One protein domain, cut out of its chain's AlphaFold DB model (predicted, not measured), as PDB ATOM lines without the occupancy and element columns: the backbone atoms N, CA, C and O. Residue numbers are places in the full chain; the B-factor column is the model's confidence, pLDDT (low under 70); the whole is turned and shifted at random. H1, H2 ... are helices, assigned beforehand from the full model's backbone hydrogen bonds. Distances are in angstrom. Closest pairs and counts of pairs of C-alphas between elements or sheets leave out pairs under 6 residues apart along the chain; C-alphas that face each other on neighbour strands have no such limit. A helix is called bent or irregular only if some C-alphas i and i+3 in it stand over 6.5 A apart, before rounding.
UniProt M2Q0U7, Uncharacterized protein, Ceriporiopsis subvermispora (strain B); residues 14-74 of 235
ATOM      1  N   PHE A  14     301.266 318.030 301.062       59.50
ATOM      2  CA  PHE A  14     302.454 317.192 301.124       59.50
ATOM      3  C   PHE A  14     303.281 317.618 302.344       59.50
ATOM      4  O   PHE A  14     303.438 318.822 302.571       59.50
ATOM      5  N   PRO A  15     303.774 316.669 303.156       63.66
ATOM      6  CA  PRO A  15     304.601 317.003 304.303       63.66
ATOM      7  C   PRO A  15     305.880 317.686 303.812       63.66
ATOM      8  O   PRO A  15     306.646 317.119 303.034       63.66
ATOM      9  N   VAL A  16     306.094 318.924 304.253       67.44
ATOM     10  CA  VAL A  16     307.349 319.644 304.025       67.44
ATOM     11  C   VAL A  16     308.415 318.998 304.902       67.44
ATOM     12  O   VAL A  16     308.232 318.866 306.112       67.44
ATOM     13  N   LEU A  17     309.522 318.585 304.287       67.12
ATOM     14  CA  LEU A  17     310.644 317.959 304.976       67.12
ATOM     15  C   LEU A  17     311.282 318.947 305.968       67.12
ATOM     16  O   LEU A  17     311.952 319.891 305.557       67.12
ATOM     17  N   GLN A  18     311.112 318.712 307.269       69.88
ATOM     18  CA  GLN A  18     311.815 319.454 308.319       69.88
ATOM     19  C   GLN A  18     313.052 318.662 308.745       69.88
ATOM     20  O   GLN A  18     312.955 317.670 309.463       69.88
ATOM     21  N   ILE A  19     314.228 319.079 308.271       71.19
ATOM     22  CA  ILE A  19     315.505 318.489 308.690       71.19
ATOM     23  C   ILE A  19     315.977 319.226 309.948       71.19
ATOM     24  O   ILE A  19     316.157 320.444 309.891       71.19
ATOM     25  N   PRO A  20     316.226 318.533 311.073       74.56
ATOM     26  CA  PRO A  20     316.730 319.185 312.270       74.56
ATOM     27  C   PRO A  20     318.124 319.788 312.005       74.56
ATOM     28  O   PRO A  20     319.008 319.096 311.483       74.56
ATOM     29  N   PRO A  21     318.370 321.054 312.395       67.44
ATOM     30  CA  PRO A  21     319.568 321.806 312.007       67.44
ATOM     31  C   PRO A  21     320.879 321.229 312.569       67.44
ATOM     32  O   PRO A  21     321.955 321.553 312.076       67.44
ATOM     33  N   ARG A  22     320.807 320.343 313.573       68.62
ATOM     34  CA  ARG A  22     321.968 319.736 314.253       68.62
ATOM     35  C   ARG A  22     322.287 318.298 313.818       68.62
ATOM     36  O   ARG A  22     323.148 317.656 314.411       68.62
ATOM     37  N   ALA A  23     321.623 317.763 312.792       71.56
ATOM     38  CA  ALA A  23     321.887 316.401 312.332       71.56
ATOM     39  C   ALA A  23     323.241 316.276 311.601       71.56
ATOM     40  O   ALA A  23     323.539 316.995 310.638       71.56
ATOM     41  N   GLY A  24     324.056 315.296 312.010       78.81
ATOM     42  CA  GLY A  24     325.288 314.931 311.305       78.81
ATOM     43  C   GLY A  24     325.029 314.567 309.832       78.81
ATOM     44  O   GLY A  24     323.929 314.144 309.474       78.81
ATOM     45  N   ARG A  25     326.041 314.711 308.957       79.19
ATOM     46  CA  ARG A  25     325.916 314.497 307.491       79.19
ATOM     47  C   ARG A  25     325.228 313.171 307.121       79.19
ATOM     48  O   ARG A  25     324.362 313.157 306.254       79.19
ATOM     49  N   ARG A  26     325.557 312.081 307.825       81.06
ATOM     50  CA  ARG A  26     324.956 310.748 307.616       81.06
ATOM     51  C   ARG A  26     323.465 310.699 307.974       81.06
ATOM     52  O   ARG A  26     322.681 310.110 307.240       81.06
ATOM     53  N   CYS A  27     323.070 311.350 309.068       83.19
ATOM     54  CA  CYS A  27     321.671 311.429 309.489       83.19
ATOM     55  C   CYS A  27     320.847 312.287 308.513       83.19
ATOM     56  O   CYS A  27     319.758 311.886 308.115       83.19
ATOM     57  N   ARG A  28     321.410 313.400 308.020       82.69
ATOM     58  CA  ARG A  28     320.775 314.226 306.978       82.69
ATOM     59  C   ARG A  28     320.557 313.463 305.675       82.69
ATOM     60  O   ARG A  28     319.447 313.491 305.159       82.69
ATOM     61  N   ALA A  29     321.564 312.735 305.193       86.31
ATOM     62  CA  ALA A  29     321.430 311.909 303.991       86.31
ATOM     63  C   ALA A  29     320.352 310.821 304.156       86.31
ATOM     64  O   ALA A  29     319.568 310.578 303.240       86.31
ATOM     65  N   ARG A  30     320.267 310.200 305.342       88.88
ATOM     66  CA  ARG A  30     319.224 309.214 305.661       88.88
ATOM     67  C   ARG A  30     317.824 309.835 305.652       88.88
ATOM     68  O   ARG A  30     316.953 309.306 304.973       88.88
ATOM     69  N   LEU A  31     317.626 310.961 306.342       88.56
ATOM     70  CA  LEU A  31     316.336 311.665 306.400       88.56
ATOM     71  C   LEU A  31     315.899 312.184 305.025       88.56
ATOM     72  O   LEU A  31     314.729 312.087 304.670       88.56
ATOM     73  N   GLN A  32     316.839 312.693 304.224       87.31
ATOM     74  CA  GLN A  32     316.575 313.112 302.847       87.31
ATOM     75  C   GLN A  32     316.144 311.934 301.978       87.31
ATOM     76  O   GLN A  32     315.170 312.050 301.239       87.31
ATOM     77  N   ARG A  33     316.828 310.788 302.090       90.94
ATOM     78  CA  ARG A  33     316.459 309.578 301.352       90.94
ATOM     79  C   ARG A  33     315.072 309.086 301.745       90.94
ATOM     80  O   ARG A  33     314.276 308.777 300.871       90.94
ATOM     81  N   GLU A  34     314.776 309.037 303.038       91.12
ATOM     82  CA  GLU A  34     313.472 308.608 303.543       91.12
ATOM     83  C   GLU A  34     312.343 309.529 303.059       91.12
ATOM     84  O   GLU A  34     311.332 309.061 302.541       91.12
ATOM     85  N   ALA A  35     312.549 310.844 303.125       89.50
ATOM     86  CA  ALA A  35     311.600 311.824 302.611       89.50
ATOM     87  C   ALA A  35     311.367 311.688 301.103       89.50
ATOM     88  O   ALA A  35     310.228 311.733 300.640       89.50
ATOM     89  N   LEU A  36     312.447 311.482 300.347       90.50
ATOM     90  CA  LEU A  36     312.397 311.309 298.901       90.50
ATOM     91  C   LEU A  36     311.780 309.972 298.504       90.50
ATOM     92  O   LEU A  36     311.247 309.887 297.418       90.50
ATOM     93  N   VAL A  37     311.794 308.943 299.351       91.12
ATOM     94  CA  VAL A  37     311.061 307.688 299.100       91.12
ATOM     95  C   VAL A  37     309.577 307.853 299.432       91.12
ATOM     96  O   VAL A  37     308.711 307.439 298.662       91.12
ATOM     97  N   ASN A  38     309.267 308.511 300.548       92.81
ATOM     98  CA  ASN A  38     307.889 308.717 300.985       92.81
ATOM     99  C   ASN A  38     307.109 309.660 300.054       92.81
ATOM    100  O   ASN A  38     305.906 309.471 299.859       92.81
ATOM    101  N   TYR A  39     307.776 310.643 299.443       91.62
ATOM    102  CA  TYR A  39     307.138 311.605 298.544       91.62
ATOM    103  C   TYR A  39     306.554 310.967 297.261       91.62
ATOM    104  O   TYR A  39     305.348 311.106 297.058       91.62
ATOM    105  N   PRO A  40     307.304 310.214 296.428       90.62
ATOM    106  CA  PRO A  40     306.789 309.499 295.263       90.62
ATOM    107  C   PRO A  40     305.730 308.466 295.627       90.62
ATOM    108  O   PRO A  40     304.727 308.377 294.932       90.62
ATOM    109  N   ILE A  41     305.888 307.730 296.736       91.19
ATOM    110  CA  ILE A  41     304.862 306.781 297.199       91.19
ATOM    111  C   ILE A  41     303.545 307.518 297.484       91.19
ATOM    112  O   ILE A  41     302.474 307.077 297.061       91.19
ATOM    113  N   GLY A  42     303.611 308.664 298.171       90.25
ATOM    114  CA  GLY A  42     302.452 309.521 298.420       90.25
ATOM    115  C   GLY A  42     301.870 310.126 297.138       90.25
ATOM    116  O   GLY A  42     300.650 310.167 296.982       90.25
ATOM    117  N   LEU A  43     302.728 310.544 296.207       89.94
ATOM    118  CA  LEU A  43     302.350 311.117 294.917       89.94
ATOM    119  C   LEU A  43     301.635 310.089 294.032       89.94
ATOM    120  O   LEU A  43     300.570 310.390 293.502       89.94
ATOM    121  N   ILE A  44     302.157 308.864 293.934       91.31
ATOM    122  CA  ILE A  44     301.544 307.758 293.187       91.31
ATOM    123  C   ILE A  44     300.158 307.463 293.755       91.31
ATOM    124  O   ILE A  44     299.179 307.481 293.016       91.31
ATOM    125  N   ARG A  45     300.040 307.288 295.077       90.44
ATOM    126  CA  ARG A  45     298.742 307.036 295.729       90.44
ATOM    127  C   ARG A  45     297.745 308.180 295.535       90.44
ATOM    128  O   ARG A  45     296.547 307.935 295.461       90.44
ATOM    129  N   ALA A  46     298.218 309.424 295.476       89.12
ATOM    130  CA  ALA A  46     297.360 310.588 295.270       89.12
ATOM    131  C   ALA A  46     296.909 310.752 293.811       89.12
ATOM    132  O   ALA A  46     295.822 311.271 293.569       89.12
ATOM    133  N   VAL A  47     297.740 310.338 292.853       89.56
ATOM    134  CA  VAL A  47     297.561 310.643 291.429       89.56
ATOM    135  C   VAL A  47     297.102 309.426 290.618       89.56
ATOM    136  O   VAL A  47     296.619 309.619 289.512       89.56
ATOM    137  N   MET A  48     297.153 308.200 291.154       86.56
ATOM    138  CA  MET A  48     296.859 306.964 290.404       86.56
ATOM    139  C   MET A  48     295.487 306.926 289.706       86.56
ATOM    140  O   MET A  48     295.351 306.246 288.699       86.56
ATOM    141  N   PHE A  49     294.492 307.672 290.198       85.25
ATOM    142  CA  PHE A  49     293.155 307.768 289.590       85.25
ATOM    143  C   PHE A  49     292.868 309.135 288.947       85.25
ATOM    144  O   PHE A  49     291.724 309.448 288.628       85.25
ATOM    145  N   HIS A  50     293.884 309.981 288.781       88.38
ATOM    146  CA  HIS A  50     293.755 311.312 288.197       88.38
ATOM    147  C   HIS A  50     294.322 311.312 286.768       88.38
ATOM    148  O   HIS A  50     295.353 310.684 286.535       88.38
ATOM    149  N   PRO A  51     293.753 312.063 285.804       83.56
ATOM    150  CA  PRO A  51     294.303 312.159 284.443       83.56
ATOM    151  C   PRO A  51     295.755 312.678 284.388       83.56
ATOM    152  O   PRO A  51     296.462 312.470 283.404       83.56
ATOM    153  N   SER A  52     296.249 313.313 285.458       80.62
ATOM    154  CA  SER A  52     297.667 313.680 285.584       80.62
ATOM    155  C   SER A  52     298.602 312.492 285.854       80.62
ATOM    156  O   SER A  52     299.817 312.687 285.847       80.62
ATOM    157  N   ALA A  53     298.075 311.277 286.057       86.69
ATOM    158  CA  ALA A  53     298.853 310.043 286.170       86.69
ATOM    159  C   ALA A  53     299.734 309.803 284.949       86.69
ATOM    160  O   ALA A  53     300.863 309.363 285.117       86.69
ATOM    161  N   ASN A  54     299.290 310.194 283.751       87.69
ATOM    162  CA  ASN A  54     300.076 310.046 282.524       87.69
ATOM    163  C   ASN A  54     301.400 310.825 282.584       87.69
ATOM    164  O   ASN A  54     302.427 310.350 282.110       87.69
ATOM    165  N   ARG A  55     301.409 312.001 283.231       90.31
ATOM    166  CA  ARG A  55     302.639 312.791 283.419       90.31
ATOM    167  C   ARG A  55     303.581 312.143 284.432       90.31
ATOM    168  O   ARG A  55     304.791 312.152 284.233       90.31
ATOM    169  N   LEU A  56     303.025 311.580 285.507       90.19
ATOM    170  CA  LEU A  56     303.801 310.838 286.501       90.19
ATOM    171  C   LEU A  56     304.372 309.544 285.907       90.19
ATOM    172  O   LEU A  56     305.534 309.239 286.147       90.19
ATOM    173  N   ALA A  57     303.584 308.820 285.111       88.94
ATOM    174  CA  ALA A  57     304.004 307.614 284.410       88.94
ATOM    175  C   ALA A  57     305.163 307.905 283.450       88.94
ATOM    176  O   ALA A  57     306.180 307.232 283.546       88.94
ATOM    177  N   GLY A  58     305.077 308.968 282.640       91.12
ATOM    178  CA  GLY A  58     306.186 309.377 281.767       91.12
ATOM    179  C   GLY A  58     307.457 309.749 282.540       91.12
ATOM    180  O   GLY A  58     308.557 309.367 282.153       91.12
ATOM    181  N   PHE A  59     307.333 310.429 283.686       91.12
ATOM    182  CA  PHE A  59     308.487 310.688 284.556       91.12
ATOM    183  C   PHE A  59     309.107 309.389 285.099       91.12
ATOM    184  O   PHE A  59     310.329 309.227 285.079       91.12
ATOM    185  N   LEU A  60     308.273 308.458 285.575       91.25
ATOM    186  CA  LEU A  60     308.734 307.175 286.106       91.25
ATOM    187  C   LEU A  60     309.363 306.301 285.012       91.25
ATOM    188  O   LEU A  60     310.391 305.678 285.264       91.25
ATOM    189  N   GLU A  61     308.814 306.318 283.801       93.06
ATOM    190  CA  GLU A  61     309.339 305.623 282.624       93.06
ATOM    191  C   GLU A  61     310.739 306.120 282.251       93.06
ATOM    192  O   GLU A  61     311.678 305.325 282.197       93.06
ATOM    193  N   VAL A  62     310.920 307.441 282.116       89.38
ATOM    194  CA  VAL A  62     312.242 308.041 281.864       89.38
ATOM    195  C   VAL A  62     313.217 307.694 282.989       89.38
ATOM    196  O   VAL A  62     314.362 307.330 282.727       89.38
ATOM    197  N   SER A  63     312.781 307.742 284.253       88.81
ATOM    198  CA  SER A  63     313.652 307.413 285.388       88.81
ATOM    199  C   SER A  63     314.097 305.942 285.402       88.81
ATOM    200  O   SER A  63     315.265 305.658 285.673       88.81
ATOM    201  N   ALA A  64     313.204 305.012 285.053       89.00
ATOM    202  CA  ALA A  64     313.513 303.591 284.952       89.00
ATOM    203  C   ALA A  64     314.479 303.314 283.792       89.00
ATOM    204  O   ALA A  64     315.445 302.567 283.960       89.00
ATOM    205  N   LEU A  65     314.264 303.978 282.651       82.38
ATOM    206  CA  LEU A  65     315.143 303.902 281.488       82.38
ATOM    207  C   LEU A  65     316.562 304.389 281.826       82.38
ATOM    208  O   LEU A  65     317.534 303.705 281.518       82.38
ATOM    209  N   MET A  66     316.696 305.511 282.540       82.75
ATOM    210  CA  MET A  66     318.001 306.033 282.972       82.75
ATOM    211  C   MET A  66     318.751 305.058 283.892       82.75
ATOM    212  O   MET A  66     319.955 304.871 283.731       82.75
ATOM    213  N   ILE A  67     318.060 304.399 284.831       84.88
ATOM    214  CA  ILE A  67     318.672 303.388 285.715       84.88
ATOM    215  C   ILE A  67     319.093 302.146 284.917       84.88
ATOM    216  O   ILE A  67     320.170 301.595 285.154       84.88
ATOM    217  N   ALA A  68     318.274 301.712 283.957       81.62
ATOM    218  CA  ALA A  68     318.593 300.581 283.092       81.62
ATOM    219  C   ALA A  68     319.833 300.860 282.223       81.62
ATOM    220  O   ALA A  68     320.721 300.009 282.135       81.62
ATOM    221  N   LEU A  69     319.931 302.068 281.655       74.19
ATOM    222  CA  LEU A  69     321.065 302.517 280.841       74.19
ATOM    223  C   LEU A  69     322.325 302.813 281.666       74.19
ATOM    224  O   LEU A  69     323.435 302.625 281.179       74.19
ATOM    225  N   ALA A  70     322.195 303.212 282.935       74.31
ATOM    226  CA  ALA A  70     323.352 303.385 283.815       74.31
ATOM    227  C   ALA A  70     324.149 302.077 283.977       74.31
ATOM    228  O   ALA A  70     325.371 302.102 284.115       74.31
ATOM    229  N   ARG A  71     323.465 300.924 283.917       71.00
ATOM    230  CA  ARG A  71     324.098 299.602 283.988       71.00
ATOM    231  C   ARG A  71     324.804 299.202 282.695       71.00
ATOM    232  O   ARG A  71     325.766 298.446 282.764       71.00
ATOM    233  N   SER A  72     324.369 299.712 281.541       66.75
ATOM    234  CA  SER A  72     325.028 299.449 280.255       66.75
ATOM    235  C   SER A  72     326.317 300.253 280.055       66.75
ATOM    236  O   SER A  72     326.814 300.290 278.938       66.75
ATOM    237  N   GLY A  73     326.833 300.897 281.113       59.19
ATOM    238  CA  GLY A  73     328.250 301.206 281.307       59.19
ATOM    239  C   GLY A  73     329.006 301.652 280.059       59.19
ATOM    240  O   GLY A  73     329.595 300.842 279.356       59.19
ATOM    241  N   GLY A  74     329.043 302.960 279.828       60.69
ATOM    242  CA  GLY A  74     329.974 303.582 278.897       60.69
ATOM    243  C   GLY A  74     330.139 305.044 279.274       60.69
ATOM    244  O   GLY A  74     329.151 305.704 279.602       60.69
TER     245      GLY A  74
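AT A GLANCE: This is residues 14 to 74 of the 235 residues of an uncharacterized protein of Ceriporiopsis subvermispora (strain B) (UniProt M2Q0U7). Two long helices, H1 and H2, meet near their ends as an open V, and a strip with no named element, residues 14 to 24, runs beside H1 on the side away from H2 before the chain folds back into H1. The far part of the second arm, residues 61 to 74, stands free. The printed part has 61 residues with two named helices, H1 then H2, and no named strand; its class is all helix. It is only just loose, close to extended, with a radius of gyration of the C-alphas of 15.3 A, and its outline is flat, spanning 39 by 38 by 11 A.

IN THESE COORDINATES: The printed part begins with C-alpha 14 at (302.454, 317.192, 301.124). H1, residues 25 to 47, starts with C-alpha 25 at (325.916, 314.497, 307.491) and measures 32.8 A from first to last C-alpha. It is neither bent nor irregular, but only just: C-alphas 37 and 40 are 6.0 A apart. H2, residues 53 to 71, measures 27.4 A and ends with C-alpha 71 at (324.098, 299.602, 283.988).

HOW THE PARTS SIT: H1 and H2 form a helical hairpin, joined by a tight link of 5 residues. They touch through residues 44 to 47 of H1 and 53 to 56 of H2 alone; their closest C-alphas, those of Val 47 and Ala 53, are 5.4 A apart. They run opposite ways at a steep tilt of 44 degrees, with centres 17.4 A apart. Of the O i to N i+4 pairs, 18 of 19 in H1 and 14 of 15 in H2 are within hydrogen-bond range.

THE WHOLE: The two C-alphas farthest apart, those of Arg 22 and Pro 51, are 41.4 A apart. The printed part has no cut. Its mean pLDDT is 82.6, and residues 14 to 18, 21 to 22 and 72 to 74 are under 70.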